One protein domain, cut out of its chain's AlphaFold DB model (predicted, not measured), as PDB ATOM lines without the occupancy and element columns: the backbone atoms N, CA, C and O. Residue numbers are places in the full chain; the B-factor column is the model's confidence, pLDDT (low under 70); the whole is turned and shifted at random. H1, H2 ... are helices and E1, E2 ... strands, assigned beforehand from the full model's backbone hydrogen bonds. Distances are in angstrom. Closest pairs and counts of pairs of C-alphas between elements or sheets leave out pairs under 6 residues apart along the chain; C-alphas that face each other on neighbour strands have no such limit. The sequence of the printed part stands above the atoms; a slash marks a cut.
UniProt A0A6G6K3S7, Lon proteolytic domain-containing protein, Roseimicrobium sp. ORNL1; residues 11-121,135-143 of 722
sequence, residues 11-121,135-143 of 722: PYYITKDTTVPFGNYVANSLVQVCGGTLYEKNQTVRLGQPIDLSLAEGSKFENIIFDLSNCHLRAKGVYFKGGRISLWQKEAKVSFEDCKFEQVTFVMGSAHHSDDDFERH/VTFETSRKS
ATOM      1  N   PRO A  11     371.361 623.499 479.073       54.78
ATOM      2  CA  PRO A  11     371.665 624.327 477.906       54.78
ATOM      3  C   PRO A  11     371.251 623.639 476.599       54.78
ATOM      4  O   PRO A  11     371.490 622.444 476.409       54.78
ATOM      5  N   TYR A  12     370.635 624.398 475.692       59.44
ATOM      6  CA  TYR A  12     370.354 623.932 474.335       59.44
ATOM      7  C   TYR A  12     371.605 624.107 473.483       59.44
ATOM      8  O   TYR A  12     372.164 625.198 473.448       59.44
ATOM      9  N   TYR A  13     372.035 623.047 472.800       63.75
ATOM     10  CA  TYR A  13     373.272 623.044 472.023       63.75
ATOM     11  C   TYR A  13     373.003 623.155 470.524       63.75
ATOM     12  O   TYR A  13     372.317 622.305 469.961       63.75
ATOM     13  N   ILE A  14     373.607 624.146 469.869       68.00
ATOM     14  CA  ILE A  14     373.709 624.221 468.407       68.00
ATOM     15  C   ILE A  14     375.114 623.779 468.020       68.00
ATOM     16  O   ILE A  14     376.085 624.453 468.358       68.00
ATOM     17  N   THR A  15     375.222 622.639 467.334       68.19
ATOM     18  CA  THR A  15     376.514 622.024 466.968       68.19
ATOM     19  C   THR A  15     376.676 621.792 465.465       68.19
ATOM     20  O   THR A  15     377.585 621.079 465.045       68.19
ATOM     21  N   LYS A  16     375.761 622.323 464.647       72.88
ATOM     22  CA  LYS A  16     375.768 622.235 463.180       72.88
ATOM     23  C   LYS A  16     375.290 623.554 462.589       72.88
ATOM     24  O   LYS A  16     374.541 624.276 463.254       72.88
ATOM     25  N   ASP A  17     375.672 623.814 461.343       80.44
ATOM     26  CA  ASP A  17     375.187 624.965 460.584       80.44
ATOM     27  C   ASP A  17     373.664 625.023 460.629       80.44
ATOM     28  O   ASP A  17     372.976 624.027 460.384       80.44
ATOM     29  N   THR A  18     373.143 626.178 461.019       80.69
ATOM     30  CA  THR A  18     371.720 626.349 461.298       80.69
ATOM     31  C   THR A  18     371.271 627.717 460.817       80.69
ATOM     32  O   THR A  18     371.841 628.742 461.186       80.69
ATOM     33  N   THR A  19     370.196 627.738 460.037       81.62
ATOM     34  CA  THR A  19     369.470 628.970 459.730       81.62
ATOM     35  C   THR A  19     368.186 628.976 460.536       81.62
ATOM     36  O   THR A  19     367.333 628.109 460.350       81.62
ATOM     37  N   VAL A  20     368.047 629.944 461.436       80.69
ATOM     38  CA  VAL A  20     366.803 630.159 462.172       80.69
ATOM     39  C   VAL A  20     365.813 630.826 461.211       80.69
ATOM     40  O   VAL A  20     366.120 631.909 460.701       80.69
ATOM     41  N   PRO A  21     364.659 630.198 460.917       75.19
ATOM     42  CA  PRO A  21     363.694 630.732 459.963       75.19
ATOM     43  C   PRO A  21     363.046 632.023 460.480       75.19
ATOM     44  O   PRO A  21     363.172 632.373 461.653       75.19
ATOM     45  N   PHE A  22     362.337 632.734 459.605       76.31
ATOM     46  CA  PHE A  22     361.616 633.950 459.982       76.31
ATOM     47  C   PHE A  22     360.606 633.662 461.098       76.31
ATOM     48  O   PHE A  22     359.797 632.740 460.977       76.31
ATOM     49  N   GLY A  23     360.645 634.439 462.183       72.62
ATOM     50  CA  GLY A  23     359.700 634.260 463.281       72.62
ATOM     51  C   GLY A  23     359.915 635.157 464.497       72.62
ATOM     52  O   GLY A  23     360.865 635.937 464.570       72.62
ATOM     53  N   ASN A  24     359.004 635.007 465.464       75.31
ATOM     54  CA  ASN A  24     359.054 635.640 466.782       75.31
ATOM     55  C   ASN A  24     359.491 634.605 467.826       75.31
ATOM     56  O   ASN A  24     358.756 633.653 468.090       75.31
ATOM     57  N   TYR A  25     360.654 634.804 468.435       74.94
ATOM     58  CA  TYR A  25     361.304 633.841 469.316       74.94
ATOM     59  C   TYR A  25     361.426 634.354 470.747       74.94
ATOM     60  O   TYR A  25     361.866 635.479 470.968       74.94
ATOM     61  N   VAL A  26     361.114 633.495 471.722       73.50
ATOM     62  CA  VAL A  26     361.359 633.737 473.156       73.50
ATOM     63  C   VAL A  26     362.116 632.548 473.746       73.50
ATOM     64  O   VAL A  26     361.772 631.394 473.471       73.50
ATOM     65  N   ALA A  27     363.127 632.807 474.577       62.94
ATOM     66  CA  ALA A  27     363.817 631.764 475.335       62.94
ATOM     67  C   ALA A  27     364.378 632.303 476.659       62.94
ATOM     68  O   ALA A  27     365.214 633.189 476.638       62.94
ATOM     69  N   ASN A  28     363.992 631.709 477.796       59.88
ATOM     70  CA  ASN A  28     364.563 632.021 479.123       59.88
ATOM     71  C   ASN A  28     365.695 631.055 479.529       59.88
ATOM     72  O   ASN A  28     366.136 631.046 480.676       59.88
ATOM     73  N   SER A  29     366.125 630.185 478.614       60.12
ATOM     74  CA  SER A  29     367.152 629.168 478.847       60.12
ATOM     75  C   SER A  29     368.400 629.487 478.036       60.12
ATOM     76  O   SER A  29     368.311 630.054 476.949       60.12
ATOM     77  N   LEU A  30     369.558 629.087 478.558       65.88
ATOM     78  CA  LEU A  30     370.840 629.270 477.892       65.88
ATOM     79  C   LEU A  30     370.892 628.491 476.567       65.88
ATOM     80  O   LEU A  30     370.711 627.272 476.556       65.88
ATOM     81  N   VAL A  31     371.179 629.193 475.470       74.06
ATOM     82  CA  VAL A  31     371.446 628.608 474.153       74.06
ATOM     83  C   VAL A  31     372.951 628.654 473.913       74.06
ATOM     84  O   VAL A  31     373.525 629.713 473.665       74.06
ATOM     85  N   GLN A  32     373.597 627.495 474.009       70.88
ATOM     86  CA  GLN A  32     375.017 627.329 473.725       70.88
ATOM     87  C   GLN A  32     375.207 626.990 472.245       70.88
ATOM     88  O   GLN A  32     374.783 625.943 471.763       70.88
ATOM     89  N   VAL A  33     375.866 627.879 471.514       73.69
ATOM     90  CA  VAL A  33     376.233 627.691 470.109       73.69
ATOM     91  C   VAL A  33     377.714 627.361 470.079       73.69
ATOM     92  O   VAL A  33     378.549 628.192 470.439       73.69
ATOM     93  N   CYS A  34     378.046 626.122 469.731       69.12
ATOM     94  CA  CYS A  34     379.400 625.594 469.846       69.12
ATOM     95  C   CYS A  34     379.775 624.790 468.599       69.12
ATOM     96  O   CYS A  34     379.237 623.706 468.378       69.12
ATOM     97  N   GLY A  35     380.747 625.272 467.821       63.38
ATOM     98  CA  GLY A  35     381.354 624.480 466.748       63.38
ATOM     99  C   GLY A  35     382.340 623.440 467.293       63.38
ATOM    100  O   GLY A  35     383.323 623.792 467.951       63.38
ATOM    101  N   GLY A  36     382.103 622.154 467.021       62.81
ATOM    102  CA  GLY A  36     382.978 621.044 467.428       62.81
ATOM    103  C   GLY A  36     382.263 619.918 468.185       62.81
ATOM    104  O   GLY A  36     381.038 619.849 468.227       62.81
ATOM    105  N   THR A  37     383.038 618.999 468.772       56.31
ATOM    106  CA  THR A  37     382.506 617.842 469.522       56.31
ATOM    107  C   THR A  37     382.439 618.144 471.024       56.31
ATOM    108  O   THR A  37     383.444 618.544 471.620       56.31
ATOM    109  N   LEU A  38     381.268 617.929 471.634       54.78
ATOM    110  CA  LEU A  38     381.012 618.079 473.075       54.78
ATOM    111  C   LEU A  38     381.340 616.777 473.831       54.78
ATOM    112  O   LEU A  38     380.951 615.700 473.388       54.78
ATOM    113  N   TYR A  39     382.009 616.874 474.988       52.47
ATOM    114  CA  TYR A  39     382.265 615.741 475.894       52.47
ATOM    115  C   TYR A  39     381.637 615.991 477.276       52.47
ATOM    116  O   TYR A  39     381.881 617.029 477.894       52.47
ATOM    117  N   GLU A  40     380.870 615.017 477.784       43.19
ATOM    118  CA  GLU A  40     380.005 615.159 478.972       43.19
ATOM    119  C   GLU A  40     380.731 615.477 480.288       43.19
ATOM    120  O   GLU A  40     380.155 616.138 481.146       43.19
ATOM    121  N   LYS A  41     381.983 615.045 480.492       34.47
ATOM    122  CA  LYS A  41     382.586 615.116 481.837       34.47
ATOM    123  C   LYS A  41     383.271 616.432 482.210       34.47
ATOM    124  O   LYS A  41     383.458 616.644 483.398       34.47
ATOM    125  N   ASN A  42     383.616 617.306 481.257       33.59
ATOM    126  CA  ASN A  42     384.427 618.507 481.542       33.59
ATOM    127  C   ASN A  42     384.034 619.777 480.758       33.59
ATOM    128  O   ASN A  42     384.777 620.754 480.810       33.59
ATOM    129  N   GLN A  43     382.922 619.792 480.004       46.44
ATOM    130  CA  GLN A  43     382.557 620.925 479.122       46.44
ATOM    131  C   GLN A  43     383.702 621.372 478.179       46.44
ATOM    132  O   GLN A  43     383.748 622.506 477.704       46.44
ATOM    133  N   THR A  44     384.659 620.490 477.892       41.12
ATOM    134  CA  THR A  44     385.799 620.783 477.028       41.12
ATOM    135  C   THR A  44     385.432 620.498 475.577       41.12
ATOM    136  O   THR A  44     385.381 619.350 475.144       41.12
ATOM    137  N   VAL A  45     385.196 621.564 474.810       49.34
ATOM    138  CA  VAL A  45     385.006 621.500 473.351       49.34
ATOM    139  C   VAL A  45     386.356 621.247 472.677       49.34
ATOM    140  O   VAL A  45     387.259 622.089 472.790       49.34
ATOM    141  N   ARG A  46     386.500 620.128 471.951       50.31
ATOM    142  CA  ARG A  46     387.567 620.008 470.942       50.31
ATOM    143  C   ARG A  46     387.146 620.829 469.726       50.31
ATOM    144  O   ARG A  46     386.092 620.564 469.150       50.31
ATOM    145  N   LEU A  47     387.967 621.824 469.389       52.44
ATOM    146  CA  LEU A  47     387.801 622.683 468.218       52.44
ATOM    147  C   LEU A  47     387.639 621.813 466.964       52.44
ATOM    148  O   LEU A  47     388.554 621.077 466.597       52.44
ATOM    149  N   GLY A  48     386.448 621.860 466.369       59.50
ATOM    150  CA  GLY A  48     386.177 621.360 465.022       59.50
ATOM    151  C   GLY A  48     386.076 622.526 464.039       59.50
ATOM    152  O   GLY A  48     386.475 623.642 464.366       59.50
ATOM    153  N   GLN A  49     385.509 622.285 462.854       66.31
ATOM    154  CA  GLN A  49     385.165 623.373 461.934       66.31
ATOM    155  C   GLN A  49     384.184 624.357 462.612       66.31
ATOM    156  O   GLN A  49     383.289 623.890 463.331       66.31
ATOM    157  N   PRO A  50     384.350 625.681 462.424       72.12
ATOM    158  CA  PRO A  50     383.372 626.667 462.869       72.12
ATOM    159  C   PRO A  50     382.003 626.376 462.255       72.12
ATOM    160  O   PRO A  50     381.931 625.913 461.118       72.12
ATOM    161  N   ILE A  51     380.934 626.655 462.998       82.06
ATOM    162  CA  ILE A  51     379.564 626.521 462.481       82.06
ATOM    163  C   ILE A  51     378.984 627.873 462.080       82.06
ATOM    164  O   ILE A  51     379.188 628.868 462.778       82.06
ATOM    165  N   ASP A  52     378.213 627.896 461.002       82.00
ATOM    166  CA  ASP A  52     377.498 629.082 460.540       82.00
ATOM    167  C   ASP A  52     376.078 629.115 461.140       82.00
ATOM    168  O   ASP A  52     375.255 628.225 460.916       82.00
ATOM    169  N   LEU A  53     375.767 630.174 461.889       85.75
ATOM    170  CA  LEU A  53     374.435 630.457 462.424       85.75
ATOM    171  C   LEU A  53     373.872 631.706 461.743       85.75
ATOM    172  O   LEU A  53     374.386 632.807 461.927       85.75
ATOM    173  N   SER A  54     372.807 631.551 460.960       86.19
ATOM    174  CA  SER A  54     372.155 632.676 460.276       86.19
ATOM    175  C   SER A  54     370.755 632.911 460.833       86.19
ATOM    176  O   SER A  54     370.001 631.962 461.039       86.19
ATOM    177  N   LEU A  55     370.395 634.169 461.082       87.75
ATOM    178  CA  LEU A  55     369.054 634.551 461.531       87.75
ATOM    179  C   LEU A  55     368.300 635.197 460.368       87.75
ATOM    180  O   LEU A  55     368.824 636.115 459.736       87.75
ATOM    181  N   ALA A  56     367.092 634.716 460.076       75.69
ATOM    182  CA  ALA A  56     366.286 635.257 458.989       75.69
ATOM    183  C   ALA A  56     365.911 636.731 459.226       75.69
ATOM    184  O   ALA A  56     365.509 637.114 460.329       75.69
ATOM    185  N   GLU A  57     366.004 637.532 458.169       79.81
ATOM    186  CA  GLU A  57     365.658 638.955 458.170       79.81
ATOM    187  C   GLU A  57     364.195 639.190 458.567       79.81
ATOM    188  O   GLU A  57     363.312 638.415 458.201       79.81
ATOM    189  N   GLY A  58     363.945 640.227 459.369       65.38
ATOM    190  CA  GLY A  58     362.632 640.534 459.941       65.38
ATOM    191  C   GLY A  58     362.268 639.727 461.193       65.38
ATOM    192  O   GLY A  58     361.209 639.960 461.776       65.38
ATOM    193  N   SER A  59     363.117 638.793 461.637       76.94
ATOM    194  CA  SER A  59     362.863 638.016 462.857       76.94
ATOM    195  C   SER A  59     362.987 638.860 464.125       76.94
ATOM    196  O   SER A  59     363.761 639.820 464.193       76.94
ATOM    197  N   LYS A  60     362.265 638.443 465.168       79.56
ATOM    198  CA  LYS A  60     362.296 639.063 466.492       79.56
ATOM    199  C   LYS A  60     362.732 638.060 467.552       79.56
ATOM    200  O   LYS A  60     362.169 636.973 467.632       79.56
ATOM    201  N   PHE A  61     363.681 638.440 468.397       81.00
ATOM    202  CA  PHE A  61     364.194 637.614 469.487       81.00
ATOM    203  C   PHE A  61     364.036 638.350 470.820       81.00
ATOM    204  O   PHE A  61     364.576 639.443 470.989       81.00
ATOM    205  N   GLU A  62     363.311 637.758 471.770       80.31
ATOM    206  CA  GLU A  62     363.068 638.342 473.090       80.31
ATOM    207  C   GLU A  62     363.666 637.490 474.225       80.31
ATOM    208  O   GLU A  62     363.447 636.278 474.299       80.31
ATOM    209  N   ASN A  63     364.402 638.141 475.134       79.56
ATOM    210  CA  ASN A  63     365.023 637.576 476.344       79.56
ATOM    211  C   ASN A  63     366.029 636.431 476.134       79.56
ATOM    212  O   ASN A  63     366.343 635.706 477.074       79.56
ATOM    213  N   ILE A  64     366.590 636.294 474.932       78.69
ATOM    214  CA  ILE A  64     367.447 635.154 474.580       78.69
ATOM    215  C   ILE A  64     368.856 635.297 475.146       78.69
ATOM    216  O   ILE A  64     369.461 636.366 475.075       78.69
ATOM    217  N   ILE A  65     369.398 634.190 475.660       82.31
ATOM    218  CA  ILE A  65     370.787 634.096 476.114       82.31
ATOM    219  C   ILE A  65     371.585 633.240 475.125       82.31
ATOM    220  O   ILE A  65     371.478 632.014 475.149       82.31
ATOM    221  N   PHE A  66     372.382 633.879 474.268       84.38
ATOM    222  CA  PHE A  66     373.338 633.218 473.381       84.38
ATOM    223  C   PHE A  66     374.721 633.160 474.028       84.38
ATOM    224  O   PHE A  66     375.304 634.196 474.331       84.38
ATOM    225  N   ASP A  67     375.274 631.960 474.174       81.62
ATOM    226  CA  ASP A  67     376.692 631.746 474.465       81.62
ATOM    227  C   ASP A  67     377.366 631.177 473.216       81.62
ATOM    228  O   ASP A  67     377.120 630.036 472.828       81.62
ATOM    229  N   LEU A  68     378.198 631.994 472.577       82.88
ATOM    230  CA  LEU A  68     378.803 631.723 471.278       82.88
ATOM    231  C   LEU A  68     380.259 631.270 471.443       82.88
ATOM    232  O   LEU A  68     381.044 631.898 472.157       82.88
ATOM    233  N   SER A  69     380.630 630.167 470.796       77.44
ATOM    234  CA  SER A  69     381.995 629.624 470.762       77.44
ATOM    235  C   SER A  69     382.246 628.913 469.433       77.44
ATOM    236  O   SER A  69     381.473 628.036 469.052       77.44
ATOM    237  N   ASN A  70     383.345 629.229 468.741       77.75
ATOM    238  CA  ASN A  70     383.709 628.610 467.458       77.75
ATOM    239  C   ASN A  70     382.555 628.616 466.440       77.75
ATOM    240  O   ASN A  70     382.147 627.576 465.921       77.75
ATOM    241  N   CYS A  71     381.963 629.791 466.222       83.00
ATOM    242  CA  CYS A  71     380.813 629.965 465.341       83.00
ATOM    243  C   CYS A  71     380.843 631.312 464.619       83.00
ATOM    244  O   CYS A  71     381.332 632.307 465.158       83.00
ATOM    245  N   HIS A  72     380.237 631.362 463.436       87.19
ATOM    246  CA  HIS A  72     379.959 632.589 462.708       87.19
ATOM    247  C   HIS A  72     378.462 632.908 462.773       87.19
ATOM    248  O   HIS A  72     377.656 632.263 462.104       87.19
ATOM    249  N   LEU A  73     378.078 633.900 463.576       89.56
ATOM    250  CA  LEU A  73     376.702 634.383 463.638       89.56
ATOM    251  C   LEU A  73     376.508 635.551 462.667       89.56
ATOM    252  O   LEU A  73     377.195 636.566 462.775       89.56
ATOM    253  N   ARG A  74     375.543 635.427 461.752       89.06
ATOM    254  CA  ARG A  74     375.133 636.492 460.828       89.06
ATOM    255  C   ARG A  74     373.663 636.832 461.025       89.06
ATOM    256  O   ARG A  74     372.801 635.957 460.942       89.06
ATOM    257  N   ALA A  75     373.377 638.108 461.248       87.94
ATOM    258  CA  ALA A  75     372.019 638.614 461.351       87.94
ATOM    259  C   ALA A  75     371.892 639.930 460.583       87.94
ATOM    260  O   ALA A  75     372.722 640.829 460.736       87.94
ATOM    261  N   LYS A  76     370.846 640.021 459.760       84.69
ATOM    262  CA  LYS A  76     370.513 641.214 458.988       84.69
ATOM    263  C   LYS A  76     369.052 641.587 459.209       84.69
ATOM    264  O   LYS A  76     368.209 640.704 459.112       84.69
ATOM    265  N   GLY A  77     368.746 642.844 459.529       74.31
ATOM    266  CA  GLY A  77     367.356 643.293 459.702       74.31
ATOM    267  C   GLY A  77     366.611 642.590 460.844       74.31
ATOM    268  O   GLY A  77     365.423 642.300 460.725       74.31
ATOM    269  N   VAL A  78     367.312 642.241 461.929       82.69
ATOM    270  CA  VAL A  78     366.764 641.486 463.068       82.69
ATOM    271  C   VAL A  78     366.533 642.402 464.270       82.69
ATOM    272  O   VAL A  78     367.351 643.281 464.557       82.69
ATOM    273  N   TYR A  79     365.443 642.172 465.009       81.50
ATOM    274  CA  TYR A  79     365.146 642.883 466.255       81.50
ATOM    275  C   TYR A  79     365.391 642.008 467.489       81.50
ATOM    276  O   TYR A  79     364.760 640.966 467.668       81.50
ATOM    277  N   PHE A  80     366.271 642.467 468.374       84.25
ATOM    278  CA  PHE A  80     366.562 641.857 469.666       84.25
ATOM    279  C   PHE A  80     366.024 642.723 470.806       84.25
ATOM    280  O   PHE A  80     366.312 643.921 470.867       84.25
ATOM    281  N   LYS A  81     365.291 642.111 471.739       82.75
ATOM    282  CA  LYS A  81     364.744 642.782 472.923       82.75
ATOM    283  C   LYS A  81     365.040 641.988 474.195       82.75
ATOM    284  O   LYS A  81     364.511 640.898 474.384       82.75
ATOM    285  N   GLY A  82     365.837 642.547 475.096       78.56
ATOM    286  CA  GLY A  82     366.287 641.858 476.301       78.56
ATOM    287  C   GLY A  82     367.228 640.687 476.000       78.56
ATOM    288  O   GLY A  82     367.458 640.314 474.849       78.56
ATOM    289  N   GLY A  83     367.764 640.073 477.052       83.38
ATOM    290  CA  GLY A  83     368.663 638.924 476.935       83.38
ATOM    291  C   GLY A  83     370.145 639.295 476.848       83.38
ATOM    292  O   GLY A  83     370.556 640.429 477.119       83.38
ATOM    293  N   ARG A  84     370.972 638.298 476.527       86.56
ATOM    294  CA  ARG A  84     372.433 638.381 476.614       86.56
ATOM    295  C   ARG A  84     373.110 637.625 475.474       86.56
ATOM    296  O   ARG A  84     372.747 636.495 475.179       86.56
ATOM    297  N   ILE A  85     374.137 638.220 474.879       88.38
ATOM    298  CA  ILE A  85     374.961 637.605 473.833       88.38
ATOM    299  C   ILE A  85     376.406 637.589 474.325       88.38
ATOM    300  O   ILE A  85     377.074 638.623 474.353       88.38
ATOM    301  N   SER A  86     376.886 636.423 474.747       85.12
ATOM    302  CA  SER A  86     378.270 636.222 475.165       85.12
ATOM    303  C   SER A  86     379.110 635.663 474.023       85.12
ATOM    304  O   SER A  86     378.748 634.660 473.409       85.12
ATOM    305  N   LEU A  87     380.276 636.261 473.798       81.00
ATOM    306  CA  LEU A  87     381.315 635.739 472.920       81.00
ATOM    307  C   LEU A  87     382.429 635.160 473.793       81.00
ATOM    308  O   LEU A  87     383.143 635.898 474.480       81.00
ATOM    309  N   TRP A  88     382.566 633.837 473.785       69.00
ATOM    310  CA  TRP A  88     383.619 633.130 474.512       69.00
ATOM    311  C   TRP A  88     384.791 632.788 473.582       69.00
ATOM    312  O   TRP A  88     384.643 632.721 472.364       69.00
ATOM    313  N   GLN A  89     385.976 632.591 474.175       58.75
ATOM    314  CA  GLN A  89     387.220 632.293 473.455       58.75
ATOM    315  C   GLN A  89     387.041 631.108 472.493       58.75
ATOM    316  O   GLN A  89     386.385 630.142 472.893       58.75
ATOM    317  N   LYS A  90     387.714 631.176 471.321       63.28
ATOM    318  CA  LYS A  90     387.763 630.215 470.186       63.28
ATOM    319  C   LYS A  90     387.044 630.702 468.912       63.28
ATOM    320  O   LYS A  90     386.081 630.077 468.504       63.28
ATOM    321  N   GLU A  91     387.487 631.790 468.273       69.25
ATOM    322  CA  GLU A  91     387.039 632.182 466.908       69.25
ATOM    323  C   GLU A  91     385.534 632.475 466.716       69.25
ATOM    324  O   GLU A  91     384.980 632.247 465.641       69.25
ATOM    325  N   ALA A  92     384.834 633.010 467.720       78.38
ATOM    326  CA  ALA A  92     383.455 633.452 467.505       78.38
ATOM    327  C   ALA A  92     383.432 634.747 466.666       78.38
ATOM    328  O   ALA A  92     383.941 635.775 467.112       78.38
ATOM    329  N   LYS A  93     382.834 634.727 465.470       85.75
ATOM    330  CA  LYS A  93     382.623 635.930 464.640       85.75
ATOM    331  C   LYS A  93     381.143 636.249 464.575       85.75
ATOM    332  O   LYS A  93     380.340 635.398 464.215       85.75
ATOM    333  N   VAL A  94     380.775 637.469 464.917       90.06
ATOM    334  CA  VAL A  94     379.383 637.890 465.025       90.06
ATOM    335  C   VAL A  94     379.210 639.173 464.235       90.06
ATOM    336  O   VAL A  94     379.893 640.155 464.511       90.06
ATOM    337  N   SER A  95     378.307 639.170 463.257       90.69
ATOM    338  CA  SER A  95     378.019 640.338 462.424       90.69
ATOM    339  C   SER A  95     376.532 640.670 462.415       90.69
ATOM    340  O   SER A  95     375.704 639.820 462.068       90.69
ATOM    341  N   PHE A  96     376.232 641.925 462.728       92.25
ATOM    342  CA  PHE A  96     374.903 642.514 462.725       92.25
ATOM    343  C   PHE A  96     374.843 643.662 461.718       92.25
ATOM    344  O   PHE A  96     375.573 644.645 461.847       92.25
ATOM    345  N   GLU A  97     373.966 643.543 460.728       85.94
ATOM    346  CA  GLU A  97     373.704 644.584 459.730       85.94
ATOM    347  C   GLU A  97     372.226 644.989 459.801       85.94
ATOM    348  O   GLU A  97     371.359 644.130 459.934       85.94
ATOM    349  N   ASP A  98     371.909 646.282 459.771       77.75
ATOM    350  CA  ASP A  98     370.519 646.774 459.795       77.75
ATOM    351  C   ASP A  98     369.686 646.270 461.001       77.75
ATOM    352  O   ASP A  98     368.465 646.138 460.926       77.75
ATOM    353  N   CYS A  99     370.331 645.934 462.123       82.19
ATOM    354  CA  CYS A  99     369.678 645.315 463.278       82.19
ATOM    355  C   CYS A  99     369.271 646.342 464.344       82.19
ATOM    356  O   CYS A  99     369.880 647.406 464.491       82.19
ATOM    357  N   LYS A 100     368.266 645.986 465.154       79.94
ATOM    358  CA  LYS A 100     367.821 646.769 466.317       79.94
ATOM    359  C   LYS A 100     368.039 645.984 467.604       79.94
ATOM    360  O   LYS A 100     367.636 644.828 467.704       79.94
ATOM    361  N   PHE A 101     368.597 646.642 468.611       85.56
ATOM    362  CA  PHE A 101     368.803 646.094 469.947       85.56
ATOM    363  C   PHE A 101     368.119 646.978 470.982       85.56
ATOM    364  O   PHE A 101     368.269 648.197 470.957       85.56
ATOM    365  N   GLU A 102     367.393 646.366 471.907       80.38
ATOM    366  CA  GLU A 102     366.751 647.049 473.024       80.38
ATOM    367  C   GLU A 102     367.026 646.281 474.315       80.38
ATOM    368  O   GLU A 102     366.614 645.133 474.437       80.38
ATOM    369  N   GLN A 103     367.727 646.892 475.274       82.38
ATOM    370  CA  GLN A 103     368.042 646.271 476.574       82.38
ATOM    371  C   GLN A 103     368.835 644.949 476.480       82.38
ATOM    372  O   GLN A 103     368.685 644.060 477.318       82.38
ATOM    373  N   VAL A 104     369.678 644.804 475.457       86.50
ATOM    374  CA  VAL A 104     370.528 643.618 475.258       86.50
ATOM    375  C   VAL A 104     371.887 643.821 475.928       86.50
ATOM    376  O   VAL A 104     372.456 644.912 475.869       86.50
ATOM    377  N   THR A 105     372.425 642.762 476.539       87.19
ATOM    378  CA  THR A 105     373.782 642.764 477.115       87.19
ATOM    379  C   THR A 105     374.756 641.973 476.242       87.19
ATOM    380  O   THR A 105     374.544 640.786 476.003       87.19
ATOM    381  N   PHE A 106     375.849 642.595 475.801       87.56
ATOM    382  CA  PHE A 106     376.949 641.925 475.103       87.56
ATOM    383  C   PHE A 106     378.084 641.626 476.077       87.56
ATOM    384  O   PHE A 106     378.596 642.538 476.721       87.56
ATOM    385  N   VAL A 107     378.512 640.366 476.165       83.12
ATOM    386  CA  VAL A 107     379.618 639.951 477.041       83.12
ATOM    387  C   VAL A 107     380.804 639.501 476.198       83.12
ATOM    388  O   VAL A 107     380.707 638.541 475.439       83.12
ATOM    389  N   MET A 108     381.942 640.173 476.350       75.50
ATOM    390  CA  MET A 108     383.174 639.898 475.608       75.50
ATOM    391  C   MET A 108     384.171 639.124 476.479       75.50
ATOM    392  O   MET A 108     384.545 639.570 477.566       75.50
ATOM    393  N   GLY A 109     384.610 637.949 476.022       63.50
ATOM    394  CA  GLY A 109     385.624 637.133 476.696       63.50
ATOM    395  C   GLY A 109     387.029 637.757 476.698       63.50
ATOM    396  O   GLY A 109     387.468 638.316 475.699       63.50
ATOM    397  N   SER A 110     387.775 637.618 477.799       56.41
ATOM    398  CA  SER A 110     389.234 637.864 477.850       56.41
ATOM    399  C   SER A 110     389.987 636.543 477.688       56.41
ATOM    400  O   SER A 110     389.451 635.533 478.137       56.41
ATOM    401  N   ALA A 111     391.183 636.511 477.077       51.28
ATOM    402  CA  ALA A 111     391.995 635.288 476.953       51.28
ATOM    403  C   ALA A 111     393.453 635.439 477.403       51.28
ATOM    404  O   ALA A 111     394.026 636.523 477.348       51.28
ATOM    405  N   HIS A 112     394.044 634.315 477.822       47.88
ATOM    406  CA  HIS A 112     395.457 634.168 478.170       47.88
ATOM    407  C   HIS A 112     396.148 633.324 477.095       47.88
ATOM    408  O   HIS A 112     396.171 632.100 477.200       47.88
ATOM    409  N   HIS A 113     396.684 633.963 476.058       48.03
ATOM    410  CA  HIS A 113     397.358 633.266 474.961       48.03
ATOM    411  C   HIS A 113     398.665 633.962 474.557       48.03
ATOM    412  O   HIS A 113     398.843 635.158 474.800       48.03
ATOM    413  N   SER A 114     399.584 633.193 473.962       52.78
ATOM    414  CA  SER A 114     400.775 633.702 473.270       52.78
ATOM    415  C   SER A 114     400.372 634.543 472.045       52.78
ATOM    416  O   SER A 114     399.233 634.470 471.581       52.78
ATOM    417  N   ASP A 115     401.287 635.355 471.504       52.69
ATOM    418  CA  ASP A 115     400.992 636.214 470.341       52.69
ATOM    419  C   ASP A 115     400.574 635.439 469.071       52.69
ATOM    420  O   ASP A 115     399.801 635.978 468.281       52.69
ATOM    421  N   ASP A 116     401.016 634.186 468.903       50.62
ATOM    422  CA  ASP A 116     400.646 633.316 467.768       50.62
ATOM    423  C   ASP A 116     399.228 632.726 467.893       50.62
ATOM    424  O   ASP A 116     398.514 632.586 466.896       50.62
ATOM    425  N   ASP A 117     398.792 632.402 469.114       52.44
ATOM    426  CA  ASP A 117     397.444 631.881 469.388       52.44
ATOM    427  C   ASP A 117     396.379 632.994 469.317       52.44
ATOM    428  O   ASP A 117     395.214 632.731 469.007       52.44
ATOM    429  N   PHE A 118     396.779 634.249 469.557       56.62
ATOM    430  CA  PHE A 118     395.920 635.429 469.428       56.62
ATOM    431  C   PHE A 118     395.421 635.634 467.990       56.62
ATOM    432  O   PHE A 118     394.220 635.802 467.779       56.62
ATOM    433  N   GLU A 119     396.316 635.587 466.997       58.66
ATOM    434  CA  GLU A 119     395.946 635.778 465.584       58.66
ATOM    435  C   GLU A 119     395.032 634.662 465.071       58.66
ATOM    436  O   GLU A 119     394.109 634.912 464.294       58.66
ATOM    437  N   ARG A 120     395.260 633.429 465.537       56.09
ATOM    438  CA  ARG A 120     394.478 632.264 465.117       56.09
ATOM    439  C   ARG A 120     393.085 632.251 465.733       56.09
ATOM    440  O   ARG A 120     392.138 631.977 465.014       56.09
ATOM    441  N   HIS A 121     392.938 632.592 467.018       57.81
ATOM    442  CA  HIS A 121     391.705 632.322 467.769       57.81
ATOM    443  C   HIS A 121     390.870 633.545 468.196       57.81
ATOM    444  O   HIS A 121     389.931 633.406 468.996       57.81
ATOM    445  N   VAL A 135     371.745 649.478 475.512       83.56
ATOM    446  CA  VAL A 135     372.620 648.304 475.409       83.56
ATOM    447  C   VAL A 135     373.744 648.409 476.435       83.56
ATOM    448  O   VAL A 135     374.268 649.493 476.692       83.56
ATOM    449  N   THR A 136     374.131 647.269 477.009       83.06
ATOM    450  CA  THR A 136     375.263 647.181 477.943       83.06
ATOM    451  C   THR A 136     376.361 646.303 477.362       83.06
ATOM    452  O   THR A 136     376.081 645.207 476.876       83.06
ATOM    453  N   PHE A 137     377.610 646.763 477.433       83.56
ATOM    454  CA  PHE A 137     378.780 645.957 477.103       83.56
ATOM    455  C   PHE A 137     379.551 645.576 478.370       83.56
ATOM    456  O   PHE A 137     379.939 646.439 479.156       83.56
ATOM    457  N   GLU A 138     379.825 644.287 478.547       78.06
ATOM    458  CA  GLU A 138     380.572 643.740 479.678       78.06
ATOM    459  C   GLU A 138     381.814 642.985 479.200       78.06
ATOM    460  O   GLU A 138     381.820 642.364 478.135       78.06
ATOM    461  N   THR A 139     382.872 642.984 480.012       68.81
ATOM    462  CA  THR A 139     384.068 642.166 479.780       68.81
ATOM    463  C   THR A 139     384.147 641.052 480.825       68.81
ATOM    464  O   THR A 139     384.087 641.287 482.032       68.81
ATOM    465  N   SER A 140     384.284 639.803 480.380       59.38
ATOM    466  CA  SER A 140     384.445 638.644 481.265       59.38
ATOM    467  C   SER A 140     385.868 638.639 481.838       59.38
ATOM    468  O   SER A 140     386.796 638.146 481.187       59.38
ATOM    469  N   ARG A 141     386.063 639.154 483.058       52.91
ATOM    470  CA  ARG A 141     387.328 639.026 483.806       52.91
ATOM    471  C   ARG A 141     387.448 637.620 484.399       52.91
ATOM    472  O   ARG A 141     386.726 637.272 485.328       52.91
ATOM    473  N   LYS A 142     388.386 636.816 483.897       38.75
ATOM    474  CA  LYS A 142     388.879 635.619 484.595       38.75
ATOM    475  C   LYS A 142     390.376 635.823 484.844       38.75
ATOM    476  O   LYS A 142     391.123 635.831 483.879       38.75
ATOM    477  N   SER A 143     390.778 635.944 486.116       34.56
ATOM    478  CA  SER A 143     392.163 635.978 486.649       34.56
ATOM    479  C   SER A 143     392.762 637.351 487.006       34.56
ATOM    480  O   SER A 143     392.841 638.264 486.191       34.56
TER     481      SER A 143
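Overview. This is residues 11 to 121 and 135 to 143 of the 722 residues of the protein "Lon proteolytic domain-containing protein" of Roseimicrobium sp. ORNL1 (UniProt A0A6G6K3S7). The chain winds in stacked turns as a short solenoid with three walls: the parallel sheets E1 E4 E7 E10 E13 E14 and E2 E5 E8 E11 stand partly face to face, and the small parallel sheet E3 E6 E9 E12 closes one end between them. H1 lies beyond the opposite end, and in the long link between E4 and E5 residues 39 to 44 stick out. The printed part has 120 residues, with one named helix and fourteen named strands: E1 to E13 in order, then H1, then E14. The class is mostly strand; the whole is compact, with a radius of gyration of the C-alphas of 14.4 A and spans of 40 by 28 by 25 A.

Arrangement. The largest sheet runs E1, residues 12 to 14, E4, residues 30 to 34, E7, residues 65 to 69, E10, residues 84 to 87, E13, residues 105 to 109, and E14, residues 136 to 140. It is twisted, its strands' lines turning by 85 degrees from edge to edge. E4 and E7 are parallel at 17 degrees, with N 33 and O 67 2.8 A apart; E13 and E14 are parallel at 24 degrees, with N 106 and O 136 2.8 A apart. The second sheet runs E2, residues 18 to 20, E5, residues 51 to 55, E8, residues 71 to 76, and E11, residues 93 to 97. E8 and E11 are parallel at 2 degrees, with N 73 and O 93 2.8 A apart. These two sheets make a sandwich, two sheets face to face, their facing parts 10.2 A centre to centre. The closest C-alphas of E4 and E8 are those of Cys 34 and Cys 71, 6.4 A apart. The third sheet runs E3, residues 24 to 26, E6, residues 60 to 62, E9, residues 79 to 81, and E12, residues 100 to 102. E6 and E9 are parallel at 11 degrees, with N 61 and O 79 2.8 A apart. E12 runs on into E13 at 100 degrees. H1, residues 115 to 121, is not on any of the three sheets; 1 of its 3 O i to N i+4 pairs and 0 of its 4 O i to N i+3 pairs are within hydrogen-bond range.

Along the chain. E1 begins at C-alpha 12 (370.354, 623.932, 474.335), and E14 ends at C-alpha 140 (384.445, 638.644, 481.265). E8, the longest strand by residues, spans 16.5 A from C-alpha 71 (380.813, 629.965, 465.341); E11 spans 13.4 A and H1 10.4 A.

Size, cuts and confidence. The C-alphas farthest apart, those of Gly 23 and Ser 114, are 42.3 A apart. Residues 122 to 134 are not printed; C-alphas 121 and 135 are 26.0 A apart across the cut. The link E4 to E5, 16 residues, is long. The mean pLDDT of the printed part is 71.2, and 48 residues are under 70, among them 34 to 49 and 109 to 121.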